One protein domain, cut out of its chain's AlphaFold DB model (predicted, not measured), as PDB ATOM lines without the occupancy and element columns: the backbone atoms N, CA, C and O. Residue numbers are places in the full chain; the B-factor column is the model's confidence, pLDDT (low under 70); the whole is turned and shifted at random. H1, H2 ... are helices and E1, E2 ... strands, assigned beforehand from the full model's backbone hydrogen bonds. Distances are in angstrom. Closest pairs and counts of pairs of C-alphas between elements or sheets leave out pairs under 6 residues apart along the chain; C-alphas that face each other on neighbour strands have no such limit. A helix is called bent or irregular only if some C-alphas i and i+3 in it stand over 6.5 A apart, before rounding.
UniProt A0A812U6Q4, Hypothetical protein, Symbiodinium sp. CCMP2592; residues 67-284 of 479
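What this domain is: This is residues 67 to 284 of the 479 residues of the protein "Hypothetical protein" of Symbiodinium sp. CCMP2592 (UniProt A0A812U6Q4). A twisted sheet of five parallel strands forms the core of three layers, with H3 and H4 covering one face and H5, H6, H7 and H8 the other. H1 and H2 stay off the sheet and wrap round its E2 edge, H1 packing on H4 and H2 on H6. The printed part has 218 residues with eight named helices and five named strands, in chain order H1 H2 H3 E1 H4 E2 H5 H6 E3 H7 E4 H8 E5; the sheet's order is E2 E3 E4 E1 E5. The class is mixed, helices and strands; the whole is compact, with a radius of gyration of the C-alphas of 16.1 A and spans of 47 by 41 by 30 A.

How they stand to each other: H1, residues 67 to 83, touches H4, residues 162 to 176, with residues 69 to 73 alone, about perpendicular at 89 degrees; the closest C-alphas, of Gly 72 and Leu 171, are 6.3 A apart. H2, residues 92 to 110, touches H6, residues 201 to 217, at a steep tilt of 51 degrees; closest are the C-alphas of Ala 99 and Leu 211, 5.1 A. Residues 118 to 119 pair in parallel with residues 182 to 183 of E2, residues 180 to 186. H3, residues 134 to 144, touches H4 on the same face, closest at C-alphas 136 and 165, 4.5 A. E1, residues 150 to 155, is the parallel neighbour of E4, residues 251 to 257 (N 152 to O 253, 2.8 A), and of E5, residues 274 to 276 (N 153 to O 275, 2.8 A). E3, residues 221 to 227, is the parallel neighbour of E2, with N 183 and O 223 2.8 A apart, and of E4, with N 226 and O 254 2.8 A apart. On the opposite face, H5, residues 189 to 196, touches H6, closest at C-alphas 193 and 201, 5.8 A; H7, residues 234 to 247, touches H6 at a shallow tilt of 24 degrees, closest at C-alphas 209 and 246, 4.6 A, and only just touches H8, residues 260 to 267, with 3 pairs of C-alphas within 8 A. E2, H5 H6, E3 and E3, H7, E4 are strand-helix-strand units, parallel neighbours with helices between; E1, H4, E2 and E4, H8, E5 are split ones, with strands between; these crossovers are right-handed. Every O i to N i+4 pair is within hydrogen-bond range in H3 and H8, but 12 of 13 in H1, 13 of 15 in H2, 9 of 11 in H4, 9 of 13 in H6, 8 of 10 in H7 and 1 of 4 in H5, which has 4 of 5 O i to N i+3 pairs.

Where its parts are: H1 begins at C-alpha 67 (123.346, 222.835, 126.569) and is 24.7 A long, H2 26.5 A, H6 25.5 A and E4 20.0 A; E5 ends at C-alpha 276 (129.363, 199.739, 102.618). H2, H6 and H7 are irregular, H6 only just: C-alphas 93 and 96 are 7.8 A apart, 202 and 205 6.7 A, 235 and 238 7.3 A.

The domain as a whole: The farthest C-alphas, of Asp 93 and Lys 284, are 47.6 A apart. The printed part has no cut; the link from H2 to H3, residues 111 to 133, is long. Mean pLDDT of the printed part is 89.6; residues 113 to 115, 122 to 123 and 231 to 235 are under 70.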
ATOM      1  N   LYS A  67     123.698 223.444 125.286       80.00
ATOM      2  CA  LYS A  67     123.346 222.835 126.569       80.00
ATOM      3  C   LYS A  67     123.099 221.328 126.446       80.00
ATOM      4  O   LYS A  67     123.623 220.574 127.260       80.00
ATOM      5  N   ASP A  68     122.371 220.885 125.418       81.12
ATOM      6  CA  ASP A  68     122.139 219.455 125.167       81.12
ATOM      7  C   ASP A  68     123.435 218.693 124.913       81.12
ATOM      8  O   ASP A  68     123.564 217.551 125.354       81.12
ATOM      9  N   VAL A  69     124.375 219.304 124.187       82.38
ATOM     10  CA  VAL A  69     125.675 218.684 123.915       82.38
ATOM     11  C   VAL A  69     126.476 218.568 125.204       82.38
ATOM     12  O   VAL A  69     126.940 217.479 125.528       82.38
ATOM     13  N   VAL A  70     126.606 219.656 125.967       82.19
ATOM     14  CA  VAL A  70     127.364 219.657 127.230       82.19
ATOM     15  C   VAL A  70     126.783 218.640 128.211       82.19
ATOM     16  O   VAL A  70     127.521 217.798 128.721       82.19
ATOM     17  N   GLN A  71     125.467 218.670 128.430       83.00
ATOM     18  CA  GLN A  71     124.797 217.742 129.337       83.00
ATOM     19  C   GLN A  71     124.892 216.299 128.832       83.00
ATOM     20  O   GLN A  71     125.212 215.397 129.599       83.00
ATOM     21  N   GLY A  72     124.662 216.064 127.538       83.31
ATOM     22  CA  GLY A  72     124.729 214.724 126.964       83.31
ATOM     23  C   GLY A  72     126.130 214.112 127.034       83.31
ATOM     24  O   GLY A  72     126.260 212.931 127.340       83.31
ATOM     25  N   VAL A  73     127.185 214.910 126.835       84.12
ATOM     26  CA  VAL A  73     128.578 214.467 127.019       84.12
ATOM     27  C   VAL A  73     128.880 214.176 128.486       84.12
ATOM     28  O   VAL A  73     129.574 213.205 128.781       84.12
ATOM     29  N   GLN A  74     128.386 214.997 129.415       82.56
ATOM     30  CA  GLN A  74     128.555 214.746 130.850       82.56
ATOM     31  C   GLN A  74     127.911 213.418 131.259       82.56
ATOM     32  O   GLN A  74     128.581 212.604 131.891       82.56
ATOM     33  N   VAL A  75     126.670 213.172 130.825       82.94
ATOM     34  CA  VAL A  75     125.951 211.910 131.066       82.94
ATOM     35  C   VAL A  75     126.697 210.727 130.442       82.94
ATOM     36  O   VAL A  75     126.997 209.750 131.121       82.94
ATOM     37  N   ALA A  76     127.104 210.826 129.177       83.81
ATOM     38  CA  ALA A  76     127.816 209.734 128.512       83.81
ATOM     39  C   ALA A  76     129.159 209.391 129.189       83.81
ATOM     40  O   ALA A  76     129.557 208.227 129.216       83.81
ATOM     41  N   ASN A  77     129.851 210.383 129.764       81.12
ATOM     42  CA  ASN A  77     131.068 210.145 130.544       81.12
ATOM     43  C   ASN A  77     130.772 209.490 131.901       81.12
ATOM     44  O   ASN A  77     131.554 208.641 132.330       81.12
ATOM     45  N   SER A  78     129.678 209.852 132.584       82.62
ATOM     46  CA  SER A  78     129.310 209.198 133.848       82.62
ATOM     47  C   SER A  78     128.966 207.722 133.659       82.62
ATOM     48  O   SER A  78     129.349 206.916 134.501       82.62
ATOM     49  N   ASN A  79     128.353 207.364 132.528       83.69
ATOM     50  CA  ASN A  79     127.988 205.983 132.197       83.69
ATOM     51  C   ASN A  79     129.220 205.068 132.050       83.69
ATOM     52  O   ASN A  79     129.228 203.903 132.428       83.69
ATOM     53  N   ILE A  80     130.334 205.595 131.536       80.94
ATOM     54  CA  ILE A  80     131.582 204.815 131.464       80.94
ATOM     55  C   ILE A  80     132.160 204.564 132.863       80.94
ATOM     56  O   ILE A  80     132.737 203.506 133.124       80.94
ATOM     57  N   VAL A  81     132.014 205.532 133.771       81.44
ATOM     58  CA  VAL A  81     132.494 205.414 135.154       81.44
ATOM     59  C   VAL A  81     131.640 204.433 135.956       81.44
ATOM     60  O   VAL A  81     132.169 203.731 136.812       81.44
ATOM     61  N   SER A  82     130.337 204.340 135.701       81.25
ATOM     62  CA  SER A  82     129.502 203.335 136.364       81.25
ATOM     63  C   SER A  82     129.866 201.921 135.913       81.25
ATOM     64  O   SER A  82     130.080 201.059 136.770       81.25
ATOM     65  N   LEU A  83     130.112 201.717 134.613       83.06
ATOM     66  CA  LEU A  83     130.636 200.447 134.105       83.06
ATOM     67  C   LEU A  83     131.981 200.073 134.726       83.06
ATOM     68  O   LEU A  83     132.249 198.891 134.885       83.06
ATOM     69  N   SER A  84     132.837 201.026 135.119       81.06
ATOM     70  CA  SER A  84     134.144 200.723 135.731       81.06
ATOM     71  C   SER A  84     134.084 199.971 137.062       81.06
ATOM     72  O   SER A  84     135.137 199.619 137.581       81.06
ATOM     73  N   ARG A  85     132.891 199.760 137.623       85.12
ATOM     74  CA  ARG A  85     132.673 198.959 138.833       85.12
ATOM     75  C   ARG A  85     132.491 197.469 138.554       85.12
ATOM     76  O   ARG A  85     132.519 196.699 139.502       85.12
ATOM     77  N   GLN A  86     132.274 197.097 137.295       88.12
ATOM     78  CA  GLN A  86     132.159 195.707 136.875       88.12
ATOM     79  C   GLN A  86     133.518 195.009 136.939       88.12
ATOM     80  O   GLN A  86     134.545 195.611 136.592       88.12
ATOM     81  N   ASP A  87     133.503 193.745 137.358       91.31
ATOM     82  CA  ASP A  87     134.693 192.905 137.384       91.31
ATOM     83  C   ASP A  87     135.224 192.684 135.965       91.31
ATOM     84  O   ASP A  87     134.494 192.751 134.978       91.31
ATOM     85  N   THR A  88     136.536 192.497 135.846       94.56
ATOM     86  CA  THR A  88     137.175 192.268 134.546       94.56
ATOM     87  C   THR A  88     137.290 190.772 134.299       94.56
ATOM     88  O   THR A  88     137.905 190.061 135.090       94.56
ATOM     89  N   LEU A  89     136.736 190.302 133.185       94.69
ATOM     90  CA  LEU A  89     136.828 188.915 132.755       94.69
ATOM     91  C   LEU A  89     138.262 188.560 132.346       94.69
ATOM     92  O   LEU A  89     138.866 189.232 131.502       94.69
ATOM     93  N   VAL A  90     138.761 187.460 132.908       94.00
ATOM     94  CA  VAL A  90     140.114 186.936 132.663       94.00
ATOM     95  C   VAL A  90     140.087 185.673 131.792       94.00
ATOM     96  O   VAL A  90     140.984 185.470 130.978       94.00
ATOM     97  N   ASN A  91     139.052 184.833 131.922       92.38
ATOM     98  CA  ASN A  91     138.927 183.555 131.212       92.38
ATOM     99  C   ASN A  91     137.630 183.499 130.385       92.38
ATOM    100  O   ASN A  91     136.608 184.048 130.776       92.38
ATOM    101  N   SER A  92     137.662 182.818 129.240       92.62
ATOM    102  CA  SER A  92     136.493 182.598 128.386       92.62
ATOM    103  C   SER A  92     135.440 181.671 128.986       92.62
ATOM    104  O   SER A  92     134.296 181.731 128.544       92.62
ATOM    105  N   ASP A  93     135.806 180.815 129.943       94.31
ATOM    106  CA  ASP A  93     134.873 179.842 130.535       94.31
ATOM    107  C   ASP A  93     133.699 180.530 131.255       94.31
ATOM    108  O   ASP A  93     132.579 180.029 131.213       94.31
ATOM    109  N   ASP A  94     133.932 181.728 131.801       95.62
ATOM    110  CA  ASP A  94     132.933 182.530 132.519       95.62
ATOM    111  C   ASP A  94     132.285 183.609 131.622       95.62
ATOM    112  O   ASP A  94     131.624 184.531 132.099       95.62
ATOM    113  N   ALA A  95     132.496 183.552 130.299       96.25
ATOM    114  CA  ALA A  95     132.097 184.632 129.392       96.25
ATOM    115  C   ALA A  95     130.579 184.842 129.300       96.25
ATOM    116  O   ALA A  95     130.148 185.962 129.024       96.25
ATOM    117  N   GLN A  96     129.783 183.787 129.501       97.44
ATOM    118  CA  GLN A  96     128.324 183.890 129.506       97.44
ATOM    119  C   GLN A  96     127.839 184.618 130.765       97.44
ATOM    120  O   GLN A  96     127.197 185.656 130.633       97.44
ATOM    121  N   ASP A  97     128.212 184.139 131.954       96.81
ATOM    122  CA  ASP A  97     127.855 184.758 133.239       96.81
ATOM    123  C   ASP A  97     128.305 186.230 133.290       96.81
ATOM    124  O   ASP A  97     127.578 187.116 133.744       96.81
ATOM    125  N   HIS A  98     129.489 186.522 132.742       97.44
ATOM    126  CA  HIS A  98     129.987 187.891 132.602       97.44
ATOM    127  C   HIS A  98     129.140 188.742 131.651       97.44
ATOM    128  O   HIS A  98     128.862 189.906 131.940       97.44
ATOM    129  N   ALA A  99     128.712 188.186 130.514       97.38
ATOM    130  CA  ALA A  99     127.827 188.886 129.588       97.38
ATOM    131  C   ALA A  99     126.446 189.156 130.206       97.38
ATOM    132  O   ALA A  99     125.899 190.235 129.982       97.38
ATOM    133  N   GLU A 100     125.911 188.222 130.995       97.38
ATOM    134  CA  GLU A 100     124.667 188.385 131.756       97.38
ATOM    135  C   GLU A 100     124.805 189.514 132.788       97.38
ATOM    136  O   GLU A 100     124.016 190.460 132.772       97.38
ATOM    137  N   SER A 101     125.871 189.506 133.594       96.06
ATOM    138  CA  SER A 101     126.144 190.570 134.571       96.06
ATOM    139  C   SER A 101     126.324 191.949 133.915       96.06
ATOM    140  O   SER A 101     125.774 192.957 134.374       96.06
ATOM    141  N   LEU A 102     127.042 192.005 132.787       95.38
ATOM    142  CA  LEU A 102     127.207 193.236 132.017       95.38
ATOM    143  C   LEU A 102     125.874 193.718 131.426       95.38
ATOM    144  O   LEU A 102     125.608 194.922 131.428       95.38
ATOM    145  N   ALA A 103     125.026 192.809 130.940       95.88
ATOM    146  CA  ALA A 103     123.698 193.148 130.436       95.88
ATOM    147  C   ALA A 103     122.809 193.724 131.544       95.88
ATOM    148  O   ALA A 103     122.212 194.779 131.344       95.88
ATOM    149  N   GLU A 104     122.774 193.099 132.723       94.25
ATOM    150  CA  GLU A 104     122.034 193.607 133.881       94.25
ATOM    151  C   GLU A 104     122.468 195.028 134.252       94.25
ATOM    152  O   GLU A 104     121.624 195.902 134.460       94.25
ATOM    153  N   ALA A 105     123.778 195.291 134.268       92.12
ATOM    154  CA  ALA A 105     124.316 196.618 134.547       92.12
ATOM    155  C   ALA A 105     123.850 197.658 133.514       92.12
ATOM    156  O   ALA A 105     123.378 198.735 133.878       92.12
ATOM    157  N   LEU A 106     123.937 197.316 132.226       92.19
ATOM    158  CA  LEU A 106     123.505 198.180 131.128       92.19
ATOM    159  C   LEU A 106     121.992 198.452 131.163       92.19
ATOM    160  O   LEU A 106     121.555 199.578 130.911       92.19
ATOM    161  N   LEU A 107     121.187 197.441 131.490       91.25
ATOM    162  CA  LEU A 107     119.730 197.548 131.562       91.25
ATOM    163  C   LEU A 107     119.277 198.353 132.781       91.25
ATOM    164  O   LEU A 107     118.422 199.231 132.645       91.25
ATOM    165  N   ALA A 108     119.882 198.115 133.947       86.44
ATOM    166  CA  ALA A 108     119.604 198.868 135.168       86.44
ATOM    167  C   ALA A 108     119.882 200.365 134.981       86.44
ATOM    168  O   ALA A 108     119.106 201.211 135.427       86.44
ATOM    169  N   GLU A 109     120.960 200.695 134.272       79.44
ATOM    170  CA  GLU A 109     121.282 202.069 133.911       79.44
ATOM    171  C   GLU A 109     120.270 202.661 132.918       79.44
ATOM    172  O   GLU A 109     119.780 203.771 133.134       79.44
ATOM    173  N   SER A 110     119.881 201.900 131.888       75.19
ATOM    174  CA  SER A 110     118.918 202.338 130.865       75.19
ATOM    175  C   SER A 110     117.522 202.676 131.400       75.19
ATOM    176  O   SER A 110     116.786 203.440 130.774       75.19
ATOM    177  N   ALA A 111     117.155 202.137 132.565       72.06
ATOM    178  CA  ALA A 111     115.876 202.394 133.218       72.06
ATOM    179  C   ALA A 111     115.810 203.765 133.921       72.06
ATOM    180  O   ALA A 111     114.725 204.205 134.311       72.06
ATOM    181  N   SER A 112     116.944 204.452 134.103       72.62
ATOM    182  CA  SER A 112     116.972 205.769 134.740       72.62
ATOM    183  C   SER A 112     116.476 206.863 133.780       72.62
ATOM    184  O   SER A 112     116.951 206.948 132.647       72.62
ATOM    185  N   PRO A 113     115.563 207.757 134.213       68.38
ATOM    186  CA  PRO A 113     114.998 208.807 133.356       68.38
ATOM    187  C   PRO A 113     116.037 209.834 132.875       68.38
ATOM    188  O   PRO A 113     115.816 210.499 131.864       68.38
ATOM    189  N   ASP A 114     117.166 209.949 133.576       67.06
ATOM    190  CA  ASP A 114     118.273 210.838 133.214       67.06
ATOM    191  C   ASP A 114     119.335 210.144 132.345       67.06
ATOM    192  O   ASP A 114     120.250 210.795 131.827       67.06
ATOM    193  N   PHE A 115     119.235 208.823 132.175       64.69
ATOM    194  CA  PHE A 115     120.219 208.051 131.441       64.69
ATOM    195  C   PHE A 115     119.992 208.183 129.942       64.69
ATOM    196  O   PHE A 115     118.969 207.786 129.384       64.69
ATOM    197  N   ARG A 116     120.992 208.729 129.255       74.56
ATOM    198  CA  ARG A 116     121.093 208.563 127.810       74.56
ATOM    199  C   ARG A 116     121.847 207.271 127.575       74.56
ATOM    200  O   ARG A 116     122.959 207.145 128.078       74.56
ATOM    201  N   ASN A 117     121.271 206.365 126.787       85.00
ATOM    202  CA  ASN A 117     121.864 205.091 126.369       85.00
ATOM    203  C   ASN A 117     123.059 205.287 125.418       85.00
ATOM    204  O   ASN A 117     123.102 204.774 124.302       85.00
ATOM    205  N   ILE A 118     124.022 206.099 125.843       89.12
ATOM    206  CA  ILE A 118     125.208 206.482 125.102       89.12
ATOM    207  C   ILE A 118     126.423 206.279 125.999       89.12
ATOM    208  O   ILE A 118     126.462 206.749 127.136       89.12
ATOM    209  N   PHE A 119     127.457 205.678 125.427       88.50
ATOM    210  CA  PHE A 119     128.780 205.575 126.016       88.50
ATOM    211  C   PHE A 119     129.774 206.282 125.090       88.50
ATOM    212  O   PHE A 119     130.065 205.816 123.986       88.50
ATOM    213  N   LEU A 120     130.252 207.453 125.523       82.62
ATOM    214  CA  LEU A 120     131.253 208.243 124.804       82.62
ATOM    215  C   LEU A 120     132.568 208.187 125.582       82.62
ATOM    216  O   LEU A 120     132.615 208.734 126.685       82.62
ATOM    217  N   PRO A 121     133.644 207.588 125.042       70.50
ATOM    218  CA  PRO A 121     134.965 207.680 125.642       70.50
ATOM    219  C   PRO A 121     135.370 209.151 125.679       70.50
ATOM    220  O   PRO A 121     134.744 209.982 125.020       70.50
ATOM    221  N   LYS A 122     136.429 209.477 126.429       69.81
ATOM    222  CA  LYS A 122     136.949 210.846 126.578       69.81
ATOM    223  C   LYS A 122     137.359 211.449 125.224       69.81
ATOM    224  O   LYS A 122     138.534 211.491 124.872       69.81
ATOM    225  N   ILE A 123     136.383 211.920 124.463       67.75
ATOM    226  CA  ILE A 123     136.535 212.630 123.206       67.75
ATOM    227  C   ILE A 123     136.392 214.101 123.544       67.75
ATOM    228  O   ILE A 123     135.397 214.543 124.122       67.75
ATOM    229  N   SER A 124     137.410 214.874 123.191       70.56
ATOM    230  CA  SER A 124     137.369 216.321 123.331       70.56
ATOM    231  C   SER A 124     136.518 216.907 122.210       70.56
ATOM    232  O   SER A 124     137.015 217.168 121.116       70.56
ATOM    233  N   LEU A 125     135.224 217.105 122.471       81.31
ATOM    234  CA  LEU A 125     134.401 217.905 121.571       81.31
ATOM    235  C   LEU A 125     134.863 219.369 121.607       81.31
ATOM    236  O   LEU A 125     135.249 219.871 122.670       81.31
ATOM    237  N   PRO A 126     134.828 220.077 120.465       79.75
ATOM    238  CA  PRO A 126     135.041 221.515 120.465       79.75
ATOM    239  C   PRO A 126     134.002 222.183 121.372       79.75
ATOM    240  O   PRO A 126     132.851 221.754 121.425       79.75
ATOM    241  N   ARG A 127     134.399 223.265 122.055       74.31
ATOM    242  CA  ARG A 127     133.496 224.034 122.934       74.31
ATOM    243  C   ARG A 127     132.218 224.474 122.227       74.31
ATOM    244  O   ARG A 127     131.196 224.630 122.876       74.31
ATOM    245  N   ILE A 128     132.307 224.711 120.922       80.75
ATOM    246  CA  ILE A 128     131.203 225.152 120.077       80.75
ATOM    247  C   ILE A 128     131.209 224.236 118.853       80.75
ATOM    248  O   ILE A 128     131.936 224.502 117.892       80.75
ATOM    249  N   PRO A 129     130.509 223.094 118.919       85.19
ATOM    250  CA  PRO A 129     130.431 222.173 117.800       85.19
ATOM    251  C   PRO A 129     129.579 222.755 116.673       85.19
ATOM    252  O   PRO A 129     128.577 223.427 116.909       85.19
ATOM    253  N   VAL A 130     129.972 222.452 115.438       88.06
ATOM    254  CA  VAL A 130     129.163 222.744 114.254       88.06
ATOM    255  C   VAL A 130     128.253 221.551 113.991       88.06
ATOM    256  O   VAL A 130     128.725 220.456 113.689       88.06
ATOM    257  N   ASN A 131     126.950 221.781 114.123       87.94
ATOM    258  CA  ASN A 131     125.908 220.789 113.878       87.94
ATOM    259  C   ASN A 131     125.464 220.805 112.408       87.94
ATOM    260  O   ASN A 131     125.691 221.768 111.677       87.94
ATOM    261  N   GLY A 132     124.773 219.752 111.975       88.19
ATOM    262  CA  GLY A 132     124.143 219.722 110.650       88.19
ATOM    263  C   GLY A 132     125.120 219.447 109.516       88.19
ATOM    264  O   GLY A 132     124.829 219.758 108.361       88.19
ATOM    265  N   THR A 133     126.295 218.894 109.819       93.38
ATOM    266  CA  THR A 133     127.237 218.491 108.769       93.38
ATOM    267  C   THR A 133     126.657 217.334 107.960       93.38
ATOM    268  O   THR A 133     125.970 216.466 108.498       93.38
ATOM    269  N   LYS A 134     126.953 217.280 106.657       95.31
ATOM    270  CA  LYS A 134     126.503 216.163 105.808       95.31
ATOM    271  C   LYS A 134     127.001 214.811 106.335       95.31
ATOM    272  O   LYS A 134     126.298 213.814 106.213       95.31
ATOM    273  N   PHE A 135     128.184 214.778 106.958       96.38
ATOM    274  CA  PHE A 135     128.697 213.559 107.584       96.38
ATOM    275  C   PHE A 135     127.933 213.191 108.865       96.38
ATOM    276  O   PHE A 135     127.661 212.018 109.081       96.38
ATOM    277  N   GLN A 136     127.524 214.169 109.685       95.69
ATOM    278  CA  GLN A 136     126.631 213.907 110.823       95.69
ATOM    279  C   GLN A 136     125.315 213.292 110.338       95.69
ATOM    280  O   GLN A 136     124.897 212.271 110.869       95.69
ATOM    281  N   LEU A 137     124.715 213.851 109.282       95.56
ATOM    282  CA  LEU A 137     123.494 213.310 108.675       95.56
ATOM    283  C   LEU A 137     123.680 211.879 108.154       95.56
ATOM    284  O   LEU A 137     122.789 211.050 108.327       95.56
ATOM    285  N   LEU A 138     124.839 211.572 107.559       97.25
ATOM    286  CA  LEU A 138     125.185 210.205 107.169       97.25
ATOM    287  C   LEU A 138     125.193 209.273 108.385       97.25
ATOM    288  O   LEU A 138     124.522 208.244 108.354       97.25
ATOM    289  N   VAL A 139     125.923 209.627 109.448       97.12
ATOM    290  CA  VAL A 139     126.014 208.790 110.656       97.12
ATOM    291  C   VAL A 139     124.633 208.598 111.284       97.12
ATOM    292  O   VAL A 139     124.264 207.463 111.575       97.12
ATOM    293  N   SER A 140     123.839 209.666 111.419       95.88
ATOM    294  CA  SER A 140     122.462 209.594 111.926       95.88
ATOM    295  C   SER A 140     121.594 208.676 111.065       95.88
ATOM    296  O   SER A 140     120.859 207.847 111.597       95.88
ATOM    297  N   SER A 141     121.713 208.759 109.737       96.06
ATOM    298  CA  SER A 141     120.958 207.896 108.826       96.06
ATOM    299  C   SER A 141     121.344 206.421 108.981       96.06
ATOM    300  O   SER A 141     120.462 205.565 109.033       96.06
ATOM    301  N   VAL A 142     122.636 206.116 109.141       96.56
ATOM    302  CA  VAL A 142     123.110 204.743 109.376       96.56
ATOM    303  C   VAL A 142     122.678 204.221 110.750       96.56
ATOM    304  O   VAL A 142     122.263 203.068 110.844       96.56
ATOM    305  N   LEU A 143     122.729 205.048 111.802       95.25
ATOM    306  CA  LEU A 143     122.237 204.697 113.143       95.25
ATOM    307  C   LEU A 143     120.733 204.398 113.138       95.25
ATOM    308  O   LEU A 143     120.290 203.444 113.778       95.25
ATOM    309  N   SER A 144     119.971 205.186 112.376       94.25
ATOM    310  CA  SER A 144     118.522 205.034 112.235       94.25
ATOM    311  C   SER A 144     118.090 203.832 111.394       94.25
ATOM    312  O   SER A 144     116.911 203.482 111.402       94.25
ATOM    313  N   ASP A 145     119.015 203.178 110.681       93.56
ATOM    314  CA  ASP A 145     118.719 201.962 109.928       93.56
ATOM    315  C   ASP A 145     118.555 200.780 110.892       93.56
ATOM    316  O   ASP A 145     119.497 200.054 111.231       93.56
ATOM    317  N   THR A 146     117.326 200.610 111.374       88.94
ATOM    318  CA  THR A 146     116.929 199.521 112.272       88.94
ATOM    319  C   THR A 146     116.790 198.178 111.573       88.94
ATOM    320  O   THR A 146     116.809 197.151 112.245       88.94
ATOM    321  N   ASN A 147     116.721 198.165 110.240       90.81
ATOM    322  CA  ASN A 147     116.568 196.941 109.459       90.81
ATOM    323  C   ASN A 147     117.901 196.227 109.226       90.81
ATOM    324  O   ASN A 147     117.918 195.035 108.922       90.81
ATOM    325  N   PHE A 148     119.021 196.943 109.326       92.56
ATOM    326  CA  PHE A 148     120.336 196.360 109.111       92.56
ATOM    327  C   PHE A 148     120.978 195.855 110.404       92.56
ATOM    328  O   PHE A 148     121.112 196.591 111.376       92.56
ATOM    329  N   THR A 149     121.485 194.629 110.385       94.62
ATOM    330  CA  THR A 149     122.287 194.039 111.462       94.62
ATOM    331  C   THR A 149     123.672 193.634 110.956       94.62
ATOM    332  O   THR A 149     123.877 193.410 109.762       94.62
ATOM    333  N   GLY A 150     124.655 193.549 111.854       95.19
ATOM    334  CA  GLY A 150     126.061 193.325 111.487       95.19
ATOM    335  C   GLY A 150     126.838 194.633 111.326       95.19
ATOM    336  O   GLY A 150     126.583 195.593 112.048       95.19
ATOM    337  N   ALA A 151     127.803 194.696 110.405       96.19
ATOM    338  CA  ALA A 151     128.710 195.836 110.263       96.19
ATOM    339  C   ALA A 151     128.482 196.650 108.978       96.19
ATOM    340  O   ALA A 151     128.522 196.131 107.865       96.19
ATOM    341  N   SER A 152     128.297 197.960 109.116       97.00
ATOM    342  CA  SER A 152     128.321 198.917 108.009       97.00
ATOM    343  C   SER A 152     129.579 199.769 108.102       97.00
ATOM    344  O   SER A 152     129.944 200.223 109.177       97.00
ATOM    345  N   SER A 153     130.236 200.005 106.975       96.50
ATOM    346  CA  SER A 153     131.371 200.922 106.881       96.50
ATOM    347  C   SER A 153     130.968 202.206 106.165       96.50
ATOM    348  O   SER A 153     130.179 202.179 105.217       96.50
ATOM    349  N   ILE A 154     131.522 203.322 106.623       97.44
ATOM    350  CA  ILE A 154     131.425 204.642 106.006       97.44
ATOM    351  C   ILE A 154     132.795 205.308 106.003       97.44
ATOM    352  O   ILE A 154     133.659 205.006 106.830       97.44
ATOM    353  N   HIS A 155     133.001 206.220 105.061       96.00
ATOM    354  CA  HIS A 155     134.250 206.955 104.951       96.00
ATOM    355  C   HIS A 155     134.039 208.405 104.542       96.00
ATOM    356  O   HIS A 155     133.072 208.755 103.867       96.00
ATOM    357  N   ALA A 156     134.986 209.246 104.941       95.00
ATOM    358  CA  ALA A 156     135.139 210.593 104.412       95.00
ATOM    359  C   ALA A 156     136.582 211.064 104.584       95.00
ATOM    360  O   ALA A 156     137.330 210.523 105.403       95.00
ATOM    361  N   GLU A 157     136.954 212.101 103.839       91.38
ATOM    362  CA  GLU A 157     138.322 212.613 103.803       91.38
ATOM    363  C   GLU A 157     138.883 212.933 105.210       91.38
ATOM    364  O   GLU A 157     138.139 213.209 106.168       91.38
ATOM    365  N   PRO A 158     140.213 212.877 105.389       89.12
ATOM    366  CA  PRO A 158     140.848 213.305 106.628       89.12
ATOM    367  C   PRO A 158     140.443 214.734 107.002       89.12
ATOM    368  O   PRO A 158     140.324 215.621 106.161       89.12
ATOM    369  N   GLY A 159     140.216 214.963 108.295       87.94
ATOM    370  CA  GLY A 159     139.972 216.306 108.808       87.94
ATOM    371  C   GLY A 159     138.621 216.936 108.459       87.94
ATOM    372  O   GLY A 159     138.471 218.121 108.728       87.94
ATOM    373  N   VAL A 160     137.628 216.206 107.933       90.94
ATOM    374  CA  VAL A 160     136.247 216.727 107.743       90.94
ATOM    375  C   VAL A 160     135.403 216.757 109.030       90.94
ATOM    376  O   VAL A 160     134.230 217.115 109.006       90.94
ATOM    377  N   GLY A 161     135.979 216.373 110.173       91.88
ATOM    378  CA  GLY A 161     135.281 216.364 111.464       91.88
ATOM    379  C   GLY A 161     134.467 215.097 111.757       91.88
ATOM    380  O   GLY A 161     133.521 215.170 112.535       91.88
ATOM    381  N   LYS A 162     134.838 213.943 111.179       93.31
ATOM    382  CA  LYS A 162     134.151 212.643 111.348       93.31
ATOM    383  C   LYS A 162     133.839 212.289 112.809       93.31
ATOM    384  O   LYS A 162     132.685 212.041 113.130       93.31
ATOM    385  N   SER A 163     134.838 212.339 113.692       92.81
ATOM    386  CA  SER A 163     134.692 211.981 115.112       92.81
ATOM    387  C   SER A 163     133.698 212.879 115.853       92.81
ATOM    388  O   SER A 163     132.865 212.401 116.618       92.81
ATOM    389  N   VAL A 164     133.752 214.192 115.592       92.69
ATOM    390  CA  VAL A 164     132.819 215.165 116.181       92.69
ATOM    391  C   VAL A 164     131.412 214.927 115.638       92.69
ATOM    392  O   VAL A 164     130.467 214.842 116.411       92.69
ATOM    393  N   ALA A 165     131.279 214.752 114.324       94.56
ATOM    394  CA  ALA A 165     130.007 214.460 113.677       94.56
ATOM    395  C   ALA A 165     129.370 213.158 114.194       94.56
ATOM    396  O   ALA A 165     128.166 213.133 114.426       94.56
ATOM    397  N   ALA A 166     130.165 212.110 114.433       95.38
ATOM    398  CA  ALA A 166     129.687 210.849 114.991       95.38
ATOM    399  C   ALA A 166     129.160 211.016 116.422       95.38
ATOM    400  O   ALA A 166     128.048 210.589 116.719       95.38
ATOM    401  N   ALA A 167     129.910 211.703 117.289       93.62
ATOM    402  CA  ALA A 167     129.466 211.977 118.653       93.62
ATOM    403  C   ALA A 167     128.171 212.811 118.685       93.62
ATOM    404  O   ALA A 167     127.261 212.507 119.451       93.62
ATOM    405  N   LEU A 168     128.054 213.833 117.828       93.00
ATOM    406  CA  LEU A 168     126.837 214.647 117.728       93.00
ATOM    407  C   LEU A 168     125.645 213.838 117.201       93.00
ATOM    408  O   LEU A 168     124.556 213.937 117.762       93.00
ATOM    409  N   ALA A 169     125.855 212.994 116.186       94.25
ATOM    410  CA  ALA A 169     124.826 212.092 115.671       94.25
ATOM    411  C   ALA A 169     124.312 211.132 116.755       94.25
ATOM    412  O   ALA A 169     123.110 210.929 116.873       94.25
ATOM    413  N   MET A 170     125.198 210.591 117.600       93.31
ATOM    414  CA  MET A 170     124.801 209.740 118.730       93.31
ATOM    415  C   MET A 170     123.981 210.496 119.776       93.31
ATOM    416  O   MET A 170     122.967 209.989 120.250       93.31
ATOM    417  N   LEU A 171     124.418 211.708 120.140       89.81
ATOM    418  CA  LEU A 171     123.725 212.558 121.112       89.81
ATOM    419  C   LEU A 171     122.309 212.914 120.660       89.81
ATOM    420  O   LEU A 171     121.405 213.001 121.493       89.81
ATOM    421  N   GLU A 172     122.131 213.124 119.360       88.94
ATOM    422  CA  GLU A 172     120.830 213.328 118.732       88.94
ATOM    423  C   GLU A 172     120.017 212.030 118.707       88.94
ATOM    424  O   GLU A 172     118.883 212.010 119.178       88.94
ATOM    425  N   TRP A 173     120.613 210.934 118.235       90.44
ATOM    426  CA  TRP A 173     119.965 209.629 118.111       90.44
ATOM    427  C   TRP A 173     119.369 209.133 119.430       90.44
ATOM    428  O   TRP A 173     118.213 208.709 119.459       90.44
ATOM    429  N   ALA A 174     120.086 209.268 120.547       87.50
ATOM    430  CA  ALA A 174     119.575 208.801 121.835       87.50
ATOM    431  C   ALA A 174     118.345 209.566 122.339       87.50
ATOM    432  O   ALA A 174     117.635 209.046 123.197       87.50
ATOM    433  N   LYS A 175     118.051 210.769 121.817       85.75
ATOM    434  CA  LYS A 175     116.783 211.459 122.118       85.75
ATOM    435  C   LYS A 175     115.579 210.699 121.546       85.75
ATOM    436  O   LYS A 175     114.486 210.795 122.095       85.75
ATOM    437  N   TYR A 176     115.778 209.970 120.450       86.12
ATOM    438  CA  TYR A 176     114.718 209.312 119.684       86.12
ATOM    439  C   TYR A 176     114.740 207.782 119.804       86.12
ATOM    440  O   TYR A 176     113.747 207.136 119.477       86.12
ATOM    441  N   ALA A 177     115.837 207.201 120.298       87.62
ATOM    442  CA  ALA A 177     116.038 205.759 120.400       87.62
ATOM    443  C   ALA A 177     116.316 205.294 121.845       87.62
ATOM    444  O   ALA A 177     117.396 204.779 122.139       87.62
ATOM    445  N   PRO A 178     115.335 205.401 122.765       83.44
ATOM    446  CA  PRO A 178     115.503 204.993 124.164       83.44
ATOM    447  C   PRO A 178     115.694 203.479 124.345       83.44
ATOM    448  O   PRO A 178     116.030 203.039 125.432       83.44
ATOM    449  N   ARG A 179     115.502 202.667 123.300       90.06
ATOM    450  CA  ARG A 179     115.777 201.218 123.306       90.06
ATOM    451  C   ARG A 179     117.042 200.849 122.536       90.06
ATOM    452  O   ARG A 179     117.152 199.755 121.991       90.06
ATOM    453  N   SER A 180     117.992 201.774 122.437       92.44
ATOM    454  CA  SER A 180     119.273 201.496 121.806       92.44
ATOM    455  C   SER A 180     120.431 202.017 122.634       92.44
ATOM    456  O   SER A 180     120.471 203.197 122.963       92.44
ATOM    457  N   ILE A 181     121.382 201.133 122.931       94.44
ATOM    458  CA  ILE A 181     122.649 201.473 123.571       94.44
ATOM    459  C   ILE A 181     123.673 201.733 122.479       94.44
ATOM    460  O   ILE A 181     124.001 200.829 121.717       94.44
ATOM    461  N   THR A 182     124.182 202.962 122.401       94.88
ATOM    462  CA  THR A 182     125.172 203.357 121.395       94.88
ATOM    463  C   THR A 182     126.519 203.645 122.041       94.88
ATOM    464  O   THR A 182     126.639 204.520 122.897       94.88
ATOM    465  N   VAL A 183     127.558 202.944 121.607       94.50
ATOM    466  CA  VAL A 183     128.906 203.038 122.176       94.50
ATOM    467  C   VAL A 183     129.872 203.505 121.100       94.50
ATOM    468  O   VAL A 183     129.922 202.913 120.027       94.50
ATOM    469  N   LEU A 184     130.642 204.559 121.366       93.69
ATOM    470  CA  LEU A 184     131.677 205.042 120.451       93.69
ATOM    471  C   LEU A 184     133.045 204.550 120.901       93.69
ATOM    472  O   LEU A 184     133.393 204.648 122.066       93.69
ATOM    473  N   PHE A 185     133.870 204.103 119.972       90.88
ATOM    474  CA  PHE A 185     135.277 203.815 120.199       90.88
ATOM    475  C   PHE A 185     136.066 204.573 119.157       90.88
ATOM    476  O   PHE A 185     135.773 204.462 117.974       90.88
ATOM    477  N   SER A 186     137.050 205.354 119.589       87.50
ATOM    478  CA  SER A 186     137.888 206.129 118.677       87.50
ATOM    479  C   SER A 186     139.351 205.726 118.828       87.50
ATOM    480  O   SER A 186     139.842 205.591 119.958       87.50
ATOM    481  N   GLY A 187     140.040 205.546 117.703       81.75
ATOM    482  CA  GLY A 187     141.481 205.319 117.621       81.75
ATOM    483  C   GLY A 187     141.901 203.850 117.642       81.75
ATOM    484  O   GLY A 187     142.350 203.349 116.628       81.75
ATOM    485  N   SER A 188     141.805 203.157 118.780       83.81
ATOM    486  CA  SER A 188     142.333 201.785 118.917       83.81
ATOM    487  C   SER A 188     141.261 200.787 119.336       83.81
ATOM    488  O   SER A 188     140.500 201.046 120.272       83.81
ATOM    489  N   VAL A 189     141.268 199.610 118.704       83.31
ATOM    490  CA  VAL A 189     140.403 198.472 119.053       83.31
ATOM    491  C   VAL A 189     140.661 197.965 120.472       83.31
ATOM    492  O   VAL A 189     139.735 197.477 121.115       83.31
ATOM    493  N   ALA A 190     141.857 198.181 121.033       85.25
ATOM    494  CA  ALA A 190     142.167 197.845 122.425       85.25
ATOM    495  C   ALA A 190     141.218 198.516 123.437       85.25
ATOM    496  O   ALA A 190     141.013 197.987 124.528       85.25
ATOM    497  N   ARG A 191     140.594 199.646 123.074       86.81
ATOM    498  CA  ARG A 191     139.617 200.346 123.924       86.81
ATOM    499  C   ARG A 191     138.300 199.593 124.093       86.81
ATOM    500  O   ARG A 191     137.577 199.870 125.044       86.81
ATOM    501  N   LEU A 192     137.997 198.617 123.234       90.12
ATOM    502  CA  LEU A 192     136.827 197.752 123.416       90.12
ATOM    503  C   LEU A 192     136.885 197.003 124.753       90.12
ATOM    504  O   LEU A 192     135.850 196.805 125.383       90.12
ATOM    505  N   LYS A 193     138.092 196.667 125.228       91.88
ATOM    506  CA  LYS A 193     138.300 195.995 126.515       91.88
ATOM    507  C   LYS A 193     137.695 196.749 127.694       91.88
ATOM    508  O   LYS A 193     137.185 196.133 128.620       91.88
ATOM    509  N   GLU A 194     137.712 198.082 127.646       89.69
ATOM    510  CA  GLU A 194     137.188 198.922 128.725       89.69
ATOM    511  C   GLU A 194     135.664 198.837 128.840       89.69
ATOM    512  O   GLU A 194     135.139 198.897 129.952       89.69
ATOM    513  N   PHE A 195     134.964 198.701 127.711       91.81
ATOM    514  CA  PHE A 195     133.507 198.577 127.679       91.81
ATOM    515  C   PHE A 195     133.056 197.145 127.966       91.81
ATOM    516  O   PHE A 195     132.192 196.940 128.807       91.81
ATOM    517  N   PHE A 196     133.680 196.160 127.314       94.38
ATOM    518  CA  PHE A 196     133.357 194.742 127.511       94.38
ATOM    519  C   PHE A 196     133.902 194.171 128.826       94.38
ATOM    520  O   PHE A 196     133.564 193.046 129.180       94.38
ATOM    521  N   LYS A 197     134.738 194.934 129.543       94.56
ATOM    522  CA  LYS A 197     135.363 194.544 130.811       94.56
ATOM    523  C   LYS A 197     136.092 193.219 130.707       94.56
ATOM    524  O   LYS A 197     135.819 192.282 131.441       94.56
ATOM    525  N   VAL A 198     137.041 193.164 129.782       95.44
ATOM    526  CA  VAL A 198     137.881 191.986 129.556       95.44
ATOM    527  C   VAL A 198     139.359 192.358 129.649       95.44
ATOM    528  O   VAL A 198     139.753 193.461 129.265       95.44
ATOM    529  N   GLU A 199     140.190 191.447 130.144       94.31
ATOM    530  CA  GLU A 199     141.637 191.664 130.233       94.31
ATOM    531  C   GLU A 199     142.309 191.550 128.852       94.31
ATOM    532  O   GLU A 199     143.110 192.413 128.455       94.31
ATOM    533  N   ASP A 200     141.903 190.530 128.087       93.56
ATOM    534  CA  ASP A 200     142.361 190.253 126.725       93.56
ATOM    535  C   ASP A 200     141.324 190.697 125.680       93.56
ATOM    536  O   ASP A 200     140.127 190.425 125.778       93.56
ATOM    537  N   ILE A 201     141.801 191.361 124.626       92.25
ATOM    538  CA  ILE A 201     140.971 191.802 123.507       92.25
ATOM    539  C   ILE A 201     140.346 190.617 122.763       92.25
ATOM    540  O   ILE A 201     139.267 190.763 122.193       92.25
ATOM    541  N   THR A 202     140.971 189.436 122.782       93.62
ATOM    542  CA  THR A 202     140.430 188.234 122.130       93.62
ATOM    543  C   THR A 202     139.130 187.738 122.760       93.62
ATOM    544  O   THR A 202     138.392 187.007 122.102       93.62
ATOM    545  N   LEU A 203     138.826 188.144 123.998       96.06
ATOM    546  CA  LEU A 203     137.577 187.806 124.685       96.06
ATOM    547  C   LEU A 203     136.409 188.702 124.255       96.06
ATOM    548  O   LEU A 203     135.254 188.316 124.428       96.06
ATOM    549  N   VAL A 204     136.675 189.861 123.639       95.94
ATOM    550  CA  VAL A 204     135.625 190.802 123.219       95.94
ATOM    551  C   VAL A 204     134.584 190.148 122.297       95.94
ATOM    552  O   VAL A 204     133.397 190.266 122.597       95.94
ATOM    553  N   PRO A 205     134.950 189.426 121.217       95.69
ATOM    554  CA  PRO A 205     133.954 188.766 120.374       95.69
ATOM    555  C   PRO A 205     133.184 187.653 121.088       95.69
ATOM    556  O   PRO A 205     132.033 187.409 120.737       95.69
ATOM    557  N   VAL A 206     133.805 186.987 122.070       96.75
ATOM    558  CA  VAL A 206     133.170 185.915 122.850       96.75
ATOM    559  C   VAL A 206     132.061 186.507 123.715       96.75
ATOM    560  O   VAL A 206     130.910 186.105 123.579       96.75
ATOM    561  N   VAL A 207     132.379 187.533 124.509       97.62
ATOM    562  CA  VAL A 207     131.396 188.249 125.341       97.62
ATOM    563  C   VAL A 207     130.321 188.899 124.470       97.62
ATOM    564  O   VAL A 207     129.136 188.776 124.761       97.62
ATOM    565  N   ALA A 208     130.701 189.539 123.357       97.38
ATOM    566  CA  ALA A 208     129.740 190.124 122.422       97.38
ATOM    567  C   ALA A 208     128.754 189.080 121.872       97.38
ATOM    568  O   ALA A 208     127.576 189.391 121.702       97.38
ATOM    569  N   GLY A 209     129.215 187.850 121.621       97.25
ATOM    570  CA  GLY A 209     128.385 186.743 121.144       97.25
ATOM    571  C   GLY A 209     127.216 186.399 122.071       97.25
ATOM    572  O   GLY A 209     126.161 186.021 121.570       97.25
ATOM    573  N   PHE A 210     127.379 186.589 123.383       98.00
ATOM    574  CA  PHE A 210     126.321 186.398 124.381       98.00
ATOM    575  C   PHE A 210     125.554 187.694 124.673       98.00
ATOM    576  O   PHE A 210     124.328 187.691 124.738       98.00
ATOM    577  N   LEU A 211     126.260 188.823 124.774       97.81
ATOM    578  CA  LEU A 211     125.678 190.111 125.156       97.81
ATOM    579  C   LEU A 211     124.624 190.612 124.156       97.81
ATOM    580  O   LEU A 211     123.592 191.146 124.556       97.81
ATOM    581  N   TYR A 212     124.879 190.462 122.851       97.75
ATOM    582  CA  TYR A 212     123.953 190.913 121.808       97.75
ATOM    583  C   TYR A 212     122.575 190.221 121.899       97.75
ATOM    584  O   TYR A 212     121.576 190.944 121.930       97.75
ATOM    585  N   PRO A 213     122.487 188.874 121.951       97.88
ATOM    586  CA  PRO A 213     121.230 188.167 122.199       97.88
ATOM    587  C   PRO A 213     120.514 188.598 123.483       97.88
ATOM    588  O   PRO A 213     119.341 188.946 123.403       97.88
ATOM    589  N   ILE A 214     121.216 188.654 124.625       97.88
ATOM    590  CA  ILE A 214     120.611 188.982 125.931       97.88
ATOM    591  C   ILE A 214     119.932 190.358 125.884       97.88
ATOM    592  O   ILE A 214     118.767 190.506 126.246       97.88
ATOM    593  N   LEU A 215     120.626 191.378 125.366       96.88
ATOM    594  CA  LEU A 215     120.041 192.715 125.231       96.88
ATOM    595  C   LEU A 215     118.856 192.730 124.253       96.88
ATOM    596  O   LEU A 215     117.873 193.433 124.485       96.88
ATOM    597  N   ALA A 216     118.925 191.955 123.166       96.38
ATOM    598  CA  ALA A 216     117.854 191.890 122.178       96.38
ATOM    599  C   ALA A 216     116.591 191.194 122.704       96.38
ATOM    600  O   ALA A 216     115.492 191.594 122.311       96.38
ATOM    601  N   GLU A 217     116.720 190.203 123.591       96.75
ATOM    602  CA  GLU A 217     115.590 189.574 124.292       96.75
ATOM    603  C   GLU A 217     114.829 190.590 125.158       96.75
ATOM    604  O   GLU A 217     113.598 190.607 125.154       96.75
ATOM    605  N   GLU A 218     115.550 191.538 125.762       95.38
ATOM    606  CA  GLU A 218     114.991 192.685 126.496       95.38
ATOM    607  C   GLU A 218     114.538 193.840 125.576       95.38
ATOM    608  O   GLU A 218     114.129 194.920 126.016       95.38
ATOM    609  N   GLY A 219     114.592 193.637 124.258       93.94
ATOM    610  CA  GLY A 219     114.198 194.630 123.261       93.94
ATOM    611  C   GLY A 219     115.142 195.832 123.172       93.94
ATOM    612  O   GLY A 219     114.729 196.881 122.669       93.94
ATOM    613  N   VAL A 220     116.385 195.694 123.644       94.56
ATOM    614  CA  VAL A 220     117.437 196.713 123.591       94.56
ATOM    615  C   VAL A 220     118.445 196.380 122.495       94.56
ATOM    616  O   VAL A 220     119.054 195.316 122.458       94.56
ATOM    617  N   ARG A 221     118.674 197.331 121.587       94.75
ATOM    618  CA  ARG A 221     119.634 197.171 120.490       94.75
ATOM    619  C   ARG A 221     120.985 197.776 120.846       94.75
ATOM    620  O   ARG A 221     121.091 198.993 121.005       94.75
ATOM    621  N   LEU A 222     122.032 196.955 120.870       96.44
ATOM    622  CA  LEU A 222     123.409 197.431 121.006       96.44
ATOM    623  C   LEU A 222     123.968 197.891 119.645       96.44
ATOM    624  O   LEU A 222     123.902 197.178 118.639       96.44
ATOM    625  N   GLN A 223     124.529 199.098 119.616       96.75
ATOM    626  CA  GLN A 223     125.147 199.726 118.453       96.75
ATOM    627  C   GLN A 223     126.568 200.174 118.808       96.75
ATOM    628  O   GLN A 223     126.762 200.957 119.736       96.75
ATOM    629  N   LEU A 224     127.571 199.706 118.067       96.38
ATOM    630  CA  LEU A 224     128.967 200.107 118.263       96.38
ATOM    631  C   LEU A 224     129.416 200.995 117.104       96.38
ATOM    632  O   LEU A 224     129.228 200.634 115.947       96.38
ATOM    633  N   ILE A 225     130.047 202.128 117.387       96.38
ATOM    634  CA  ILE A 225     130.692 202.979 116.389       96.38
ATOM    635  C   ILE A 225     132.202 202.867 116.575       96.38
ATOM    636  O   ILE A 225     132.719 203.182 117.640       96.38
ATOM    637  N   LEU A 226     132.906 202.429 115.540       94.69
ATOM    638  CA  LEU A 226     134.354 202.264 115.517       94.69
ATOM    639  C   LEU A 226     134.959 203.359 114.633       94.69
ATOM    640  O   LEU A 226     134.974 203.246 113.410       94.69
ATOM    641  N   ASP A 227     135.413 204.440 115.255       93.50
ATOM    642  CA  ASP A 227     135.928 205.647 114.615       93.50
ATOM    643  C   ASP A 227     137.452 205.637 114.475       93.50
ATOM    644  O   ASP A 227     138.189 205.620 115.460       93.50
ATOM    645  N   ASN A 228     137.925 205.672 113.228       88.12
ATOM    646  CA  ASN A 228     139.339 205.720 112.841       88.12
ATOM    647  C   ASN A 228     140.186 204.586 113.445       88.12
ATOM    648  O   ASN A 228     141.374 204.765 113.694       88.12
ATOM    649  N   ILE A 229     139.584 203.412 113.667       84.44
ATOM    650  CA  ILE A 229     140.304 202.237 114.183       84.44
ATOM    651  C   ILE A 229     141.252 201.603 113.156       84.44
ATOM    652  O   ILE A 229     142.236 200.979 113.514       84.44
ATOM    653  N   PHE A 230     140.988 201.810 111.863       77.81
ATOM    654  CA  PHE A 230     141.739 201.208 110.755       77.81
ATOM    655  C   PHE A 230     142.675 202.189 110.045       77.81
ATOM    656  O   PHE A 230     143.075 201.955 108.904       77.81
ATOM    657  N   ASP A 231     142.978 203.324 110.670       67.81
ATOM    658  CA  ASP A 231     143.765 204.367 110.016       67.81
ATOM    659  C   ASP A 231     145.273 204.041 109.990       67.81
ATOM    660  O   ASP A 231     146.000 204.658 109.211       67.81
ATOM    661  N   THR A 232     145.730 203.047 110.769       60.34
ATOM    662  CA  THR A 232     147.130 202.585 110.823       60.34
ATOM    663  C   THR A 232     147.370 201.216 110.175       60.34
ATOM    664  O   THR A 232     148.400 201.058 109.525       60.34
ATOM    665  N   ASP A 233     146.452 200.242 110.284       58.66
ATOM    666  CA  ASP A 233     146.536 198.960 109.560       58.66
ATOM    667  C   ASP A 233     145.185 198.207 109.508       58.66
ATOM    668  O   ASP A 233     144.338 198.330 110.392       58.66
ATOM    669  N   LEU A 234     144.993 197.368 108.485       64.25
ATOM    670  CA  LEU A 234     143.869 196.427 108.341       64.25
ATOM    671  C   LEU A 234     144.095 195.111 109.107       64.25
ATOM    672  O   LEU A 234     143.230 194.233 109.072       64.25
ATOM    673  N   ALA A 235     145.225 194.970 109.809       63.19
ATOM    674  CA  ALA A 235     145.550 193.815 110.651       63.19
ATOM    675  C   ALA A 235     144.444 193.491 111.679       63.19
ATOM    676  O   ALA A 235     144.217 192.331 112.024       63.19
ATOM    677  N   GLU A 236     143.676 194.499 112.095       70.06
ATOM    678  CA  GLU A 236     142.543 194.364 113.018       70.06
ATOM    679  C   GLU A 236     141.249 193.852 112.344       70.06
ATOM    680  O   GLU A 236     140.219 193.670 112.998       70.06
ATOM    681  N   GLY A 237     141.271 193.567 111.036       79.19
ATOM    682  CA  GLY A 237     140.101 193.141 110.261       79.19
ATOM    683  C   GLY A 237     139.449 191.852 110.773       79.19
ATOM    684  O   GLY A 237     138.228 191.708 110.686       79.19
ATOM    685  N   LYS A 238     140.226 190.941 111.380       87.12
ATOM    686  CA  LYS A 238     139.685 189.724 112.012       87.12
ATOM    687  C   LYS A 238     138.743 190.059 113.174       87.12
ATOM    688  O   LYS A 238     137.658 189.494 113.249       87.12
ATOM    689  N   MET A 239     139.120 191.011 114.030       89.06
ATOM    690  CA  MET A 239     138.308 191.421 115.179       89.06
ATOM    691  C   MET A 239     136.961 191.989 114.731       89.06
ATOM    692  O   MET A 239     135.914 191.593 115.234       89.06
ATOM    693  N   VAL A 240     136.968 192.875 113.731       88.12
ATOM    694  CA  VAL A 240     135.725 193.443 113.190       88.12
ATOM    695  C   VAL A 240     134.890 192.399 112.465       88.12
ATOM    696  O   VAL A 240     133.668 192.436 112.572       88.12
ATOM    697  N   MET A 241     135.514 191.439 111.781       91.19
ATOM    698  CA  MET A 241     134.788 190.303 111.224       91.19
ATOM    699  C   MET A 241     134.065 189.523 112.329       91.19
ATOM    700  O   MET A 241     132.880 189.245 112.168       91.19
ATOM    701  N   ASP A 242     134.742 189.178 113.426       93.25
ATOM    702  CA  ASP A 242     134.164 188.382 114.515       93.25
ATOM    703  C   ASP A 242     133.078 189.154 115.282       93.25
ATOM    704  O   ASP A 242     131.994 188.619 115.516       93.25
ATOM    705  N   LEU A 243     133.283 190.447 115.534       94.00
ATOM    706  CA  LEU A 243     132.243 191.333 116.060       94.00
ATOM    707  C   LEU A 243     131.037 191.445 115.113       94.00
ATOM    708  O   LEU A 243     129.892 191.388 115.555       94.00
ATOM    709  N   ALA A 244     131.263 191.548 113.799       93.94
ATOM    710  CA  ALA A 244     130.184 191.573 112.813       93.94
ATOM    711  C   ALA A 244     129.389 190.260 112.793       93.94
ATOM    712  O   ALA A 244     128.192 190.292 112.515       93.94
ATOM    713  N   LYS A 245     130.022 189.113 113.101       94.81
ATOM    714  CA  LYS A 245     129.308 187.840 113.293       94.81
ATOM    715  C   LYS A 245     128.390 187.919 114.508       94.81
ATOM    716  O   LYS A 245     127.220 187.580 114.361       94.81
ATOM    717  N   ALA A 246     128.895 188.398 115.646       95.12
ATOM    718  CA  ALA A 246     128.114 188.541 116.875       95.12
ATOM    719  C   ALA A 246     126.922 189.502 116.696       95.12
ATOM    720  O   ALA A 246     125.806 189.210 117.115       95.12
ATOM    721  N   ALA A 247     127.120 190.612 115.981       95.69
ATOM    722  CA  ALA A 247     126.079 191.610 115.749       95.69
ATOM    723  C   ALA A 247     125.031 191.209 114.687       95.69
ATOM    724  O   ALA A 247     123.984 191.849 114.608       95.69
ATOM    725  N   PHE A 248     125.275 190.189 113.851       93.44
ATOM    726  CA  PHE A 248     124.509 189.939 112.615       93.44
ATOM    727  C   PHE A 248     123.011 189.654 112.807       93.44
ATOM    728  O   PHE A 248     122.252 189.761 111.849       93.44
ATOM    729  N   GLN A 249     122.555 189.318 114.012       90.81
ATOM    730  CA  GLN A 249     121.132 189.060 114.281       90.81
ATOM    731  C   GLN A 249     120.491 190.077 115.226       90.81
ATOM    732  O   GLN A 249     119.283 190.283 115.168       90.81
ATOM    733  N   HIS A 250     121.288 190.735 116.064       94.12
ATOM    734  CA  HIS A 250     120.777 191.405 117.261       94.12
ATOM    735  C   HIS A 250     121.302 192.834 117.438       94.12
ATOM    736  O   HIS A 250     120.860 193.556 118.328       94.12
ATOM    737  N   GLY A 251     122.229 193.291 116.590       95.44
ATOM    738  CA  GLY A 251     122.835 194.602 116.769       95.44
ATOM    739  C   GLY A 251     123.502 195.161 115.529       95.44
ATOM    740  O   GLY A 251     123.320 194.675 114.413       95.44
ATOM    741  N   GLN A 252     124.258 196.236 115.723       96.25
ATOM    742  CA  GLN A 252     124.888 196.963 114.628       96.25
ATOM    743  C   GLN A 252     126.288 197.435 115.004       96.25
ATOM    744  O   GLN A 252     126.552 197.827 116.139       96.25
ATOM    745  N   ILE A 253     127.175 197.444 114.018       96.81
ATOM    746  CA  ILE A 253     128.506 198.030 114.093       96.81
ATOM    747  C   ILE A 253     128.636 199.027 112.946       96.81
ATOM    748  O   ILE A 253     128.289 198.724 111.805       96.81
ATOM    749  N   ILE A 254     129.130 200.221 113.236       97.38
ATOM    750  CA  ILE A 254     129.371 201.286 112.269       97.38
ATOM    751  C   ILE A 254     130.862 201.583 112.283       97.38
ATOM    752  O   ILE A 254     131.384 202.118 113.252       97.38
ATOM    753  N   VAL A 255     131.558 201.241 111.209       95.88
ATOM    754  CA  VAL A 255     132.984 201.520 111.049       95.88
ATOM    755  C   VAL A 255     133.148 202.829 110.294       95.88
ATOM    756  O   VAL A 255     132.699 202.950 109.156       95.88
ATOM    757  N   ILE A 256     133.818 203.796 110.909       95.88
ATOM    758  CA  ILE A 256     134.149 205.090 110.321       95.88
ATOM    759  C   ILE A 256     135.648 205.106 110.030       95.88
ATOM    760  O   ILE A 256     136.459 204.894 110.927       95.88
ATOM    761  N   THR A 257     136.029 205.366 108.782       93.44
ATOM    762  CA  THR A 257     137.440 205.452 108.370       93.44
ATOM    763  C   THR A 257     137.681 206.652 107.461       93.44
ATOM    764  O   THR A 257     136.755 207.242 106.899       93.44
ATOM    765  N   GLN A 258     138.941 207.049 107.314       91.25
ATOM    766  CA  GLN A 258     139.330 208.064 106.343       91.25
ATOM    767  C   GLN A 258     139.489 207.549 104.905       91.25
ATOM    768  O   GLN A 258     139.450 208.346 103.969       91.25
ATOM    769  N   SER A 259     139.675 206.239 104.715       89.56
ATOM    770  CA  SER A 259     140.023 205.654 103.418       89.56
ATOM    771  C   SER A 259     138.850 204.903 102.793       89.56
ATOM    772  O   SER A 259     138.320 203.950 103.367       89.56
ATOM    773  N   GLU A 260     138.488 205.280 101.566       91.81
ATOM    774  CA  GLU A 260     137.496 204.553 100.765       91.81
ATOM    775  C   GLU A 260     137.905 203.089 100.557       91.81
ATOM    776  O   GLU A 260     137.075 202.183 100.646       91.81
ATOM    777  N   MET A 261     139.194 202.846 100.307       90.88
ATOM    778  CA  MET A 261     139.735 201.501 100.118       90.88
ATOM    779  C   MET A 261     139.549 200.652 101.378       90.88
ATOM    780  O   MET A 261     139.131 199.500 101.275       90.88
ATOM    781  N   VAL A 262     139.801 201.228 102.557       89.62
ATOM    782  CA  VAL A 262     139.603 200.546 103.843       89.62
ATOM    783  C   VAL A 262     138.122 200.271 104.082       89.62
ATOM    784  O   VAL A 262     137.773 199.136 104.392       89.62
ATOM    785  N   ALA A 263     137.234 201.243 103.856       92.44
ATOM    786  CA  ALA A 263     135.790 201.028 103.990       92.44
ATOM    787  C   ALA A 263     135.296 199.911 103.058       92.44
ATOM    788  O   ALA A 263     134.612 198.987 103.491       92.44
ATOM    789  N   LYS A 264     135.717 199.920 101.787       93.12
ATOM    790  CA  LYS A 264     135.418 198.838 100.836       93.12
ATOM    791  C   LYS A 264     136.019 197.494 101.259       93.12
ATOM    792  O   LYS A 264     135.416 196.463 100.974       93.12
ATOM    793  N   GLY A 265     137.179 197.496 101.913       90.56
ATOM    794  CA  GLY A 265     137.785 196.310 102.517       90.56
ATOM    795  C   GLY A 265     136.912 195.745 103.635       90.56
ATOM    796  O   GLY A 265     136.507 194.588 103.563       90.56
ATOM    797  N   VAL A 266     136.528 196.589 104.597       90.56
ATOM    798  CA  VAL A 266     135.637 196.240 105.717       90.56
ATOM    799  C   VAL A 266     134.296 195.706 105.216       90.56
ATOM    800  O   VAL A 266     133.829 194.670 105.681       90.56
ATOM    801  N   ALA A 267     133.707 196.358 104.210       92.56
ATOM    802  CA  ALA A 267     132.462 195.939 103.573       92.56
ATOM    803  C   ALA A 267     132.510 194.521 102.978       92.56
ATOM    804  O   ALA A 267     131.467 193.894 102.817       92.56
ATOM    805  N   LYS A 268     133.702 194.020 102.637       91.69
ATOM    806  CA  LYS A 268     133.909 192.708 102.010       91.69
ATOM    807  C   LYS A 268     134.393 191.634 102.986       91.69
ATOM    808  O   LYS A 268     134.592 190.503 102.554       91.69
ATOM    809  N   LEU A 269     134.569 191.953 104.271       87.69
ATOM    810  CA  LEU A 269     135.149 191.016 105.238       87.69
ATOM    811  C   LEU A 269     134.278 189.779 105.491       87.69
ATOM    812  O   LEU A 269     134.820 188.726 105.812       87.69
ATOM    813  N   ASN A 270     132.946 189.881 105.398       86.00
ATOM    814  CA  ASN A 270     132.060 188.830 105.909       86.00
ATOM    815  C   ASN A 270     130.735 188.686 105.135       86.00
ATOM    816  O   ASN A 270     129.675 188.442 105.720       86.00
ATOM    817  N   GLY A 271     130.780 188.854 103.808       88.19
ATOM    818  CA  GLY A 271     129.621 188.658 102.930       88.19
ATOM    819  C   GLY A 271     128.423 189.518 103.343       88.19
ATOM    820  O   GLY A 271     128.558 190.723 103.497       88.19
ATOM    821  N   LEU A 272     127.257 188.897 103.563       88.31
ATOM    822  CA  LEU A 272     126.018 189.595 103.945       88.31
ATOM    823  C   LEU A 272     126.085 190.306 105.308       88.31
ATOM    824  O   LEU A 272     125.238 191.150 105.588       88.31
ATOM    825  N   ARG A 273     127.067 189.973 106.156       91.69
ATOM    826  CA  ARG A 273     127.205 190.541 107.508       91.69
ATOM    827  C   ARG A 273     127.940 191.874 107.528       91.69
ATOM    828  O   ARG A 273     127.955 192.552 108.552       91.69
ATOM    829  N   THR A 274     128.587 192.224 106.422       94.50
ATOM    830  CA  THR A 274     129.353 193.457 106.264       94.50
ATOM    831  C   THR A 274     128.890 194.178 105.010       94.50
ATOM    832  O   THR A 274     128.643 193.547 103.989       94.50
ATOM    833  N   ARG A 275     128.801 195.505 105.044       95.75
ATOM    834  CA  ARG A 275     128.521 196.289 103.836       95.75
ATOM    835  C   ARG A 275     129.173 197.661 103.871       95.75
ATOM    836  O   ARG A 275     129.574 198.158 104.923       95.75
ATOM    837  N   LEU A 276     129.242 198.289 102.705       96.88
ATOM    838  CA  LEU A 276     129.363 199.739 102.618       96.88
ATOM    839  C   LEU A 276     127.959 200.299 102.855       96.88
ATOM    840  O   LEU A 276     126.999 199.764 102.293       96.88
ATOM    841  N   ALA A 277     127.818 201.310 103.709       96.88
ATOM    842  CA  ALA A 277     126.499 201.869 103.978       96.88
ATOM    843  C   ALA A 277     125.867 202.375 102.666       96.88
ATOM    844  O   ALA A 277     126.522 203.126 101.941       96.88
ATOM    845  N   PRO A 278     124.620 201.999 102.335       95.88
ATOM    846  CA  PRO A 278     123.981 202.430 101.089       95.88
ATOM    847  C   PRO A 278     123.759 203.949 101.023       95.88
ATOM    848  O   PRO A 278     123.584 204.500  99.944       95.88
ATOM    849  N   GLN A 279     123.787 204.625 102.173       96.06
ATOM    850  CA  GLN A 279     123.692 206.077 102.300       96.06
ATOM    851  C   GLN A 279     125.013 206.802 101.983       96.06
ATOM    852  O   GLN A 279     125.026 208.030 101.888       96.06
ATOM    853  N   GLN A 280     126.125 206.068 101.847       96.56
ATOM    854  CA  GLN A 280     127.433 206.620 101.503       96.56
ATOM    855  C   GLN A 280     127.382 207.304 100.129       96.56
ATOM    856  O   GLN A 280     126.980 206.712  99.130       96.56
ATOM    857  N   GLN A 281     127.850 208.544 100.087       95.00
ATOM    858  CA  GLN A 281     128.063 209.356  98.894       95.00
ATOM    859  C   GLN A 281     129.567 209.486  98.625       95.00
ATOM    860  O   GLN A 281     130.397 208.919  99.344       95.00
ATOM    861  N   ASP A 282     129.924 210.237  97.586       93.06
ATOM    862  CA  ASP A 282     131.316 210.591  97.319       93.06
ATOM    863  C   ASP A 282     131.935 211.305  98.533       93.06
ATOM    864  O   ASP A 282     131.290 212.134  99.178       93.06
ATOM    865  N   ALA A 283     133.191 210.989  98.857       90.81
ATOM    866  CA  ALA A 283     133.865 211.530 100.033       90.81
ATOM    867  C   ALA A 283     133.884 213.073 100.058       90.81
ATOM    868  O   ALA A 283     133.822 213.669 101.138       90.81
ATOM    869  N   LYS A 284     133.914 213.717  98.883       91.12
ATOM    870  CA  LYS A 284     133.922 215.179  98.732       91.12
ATOM    871  C   LYS A 284     132.607 215.829  99.130       91.12
ATOM    872  O   LYS A 284     132.603 216.992  99.534       91.12
TER     873      LYS A 284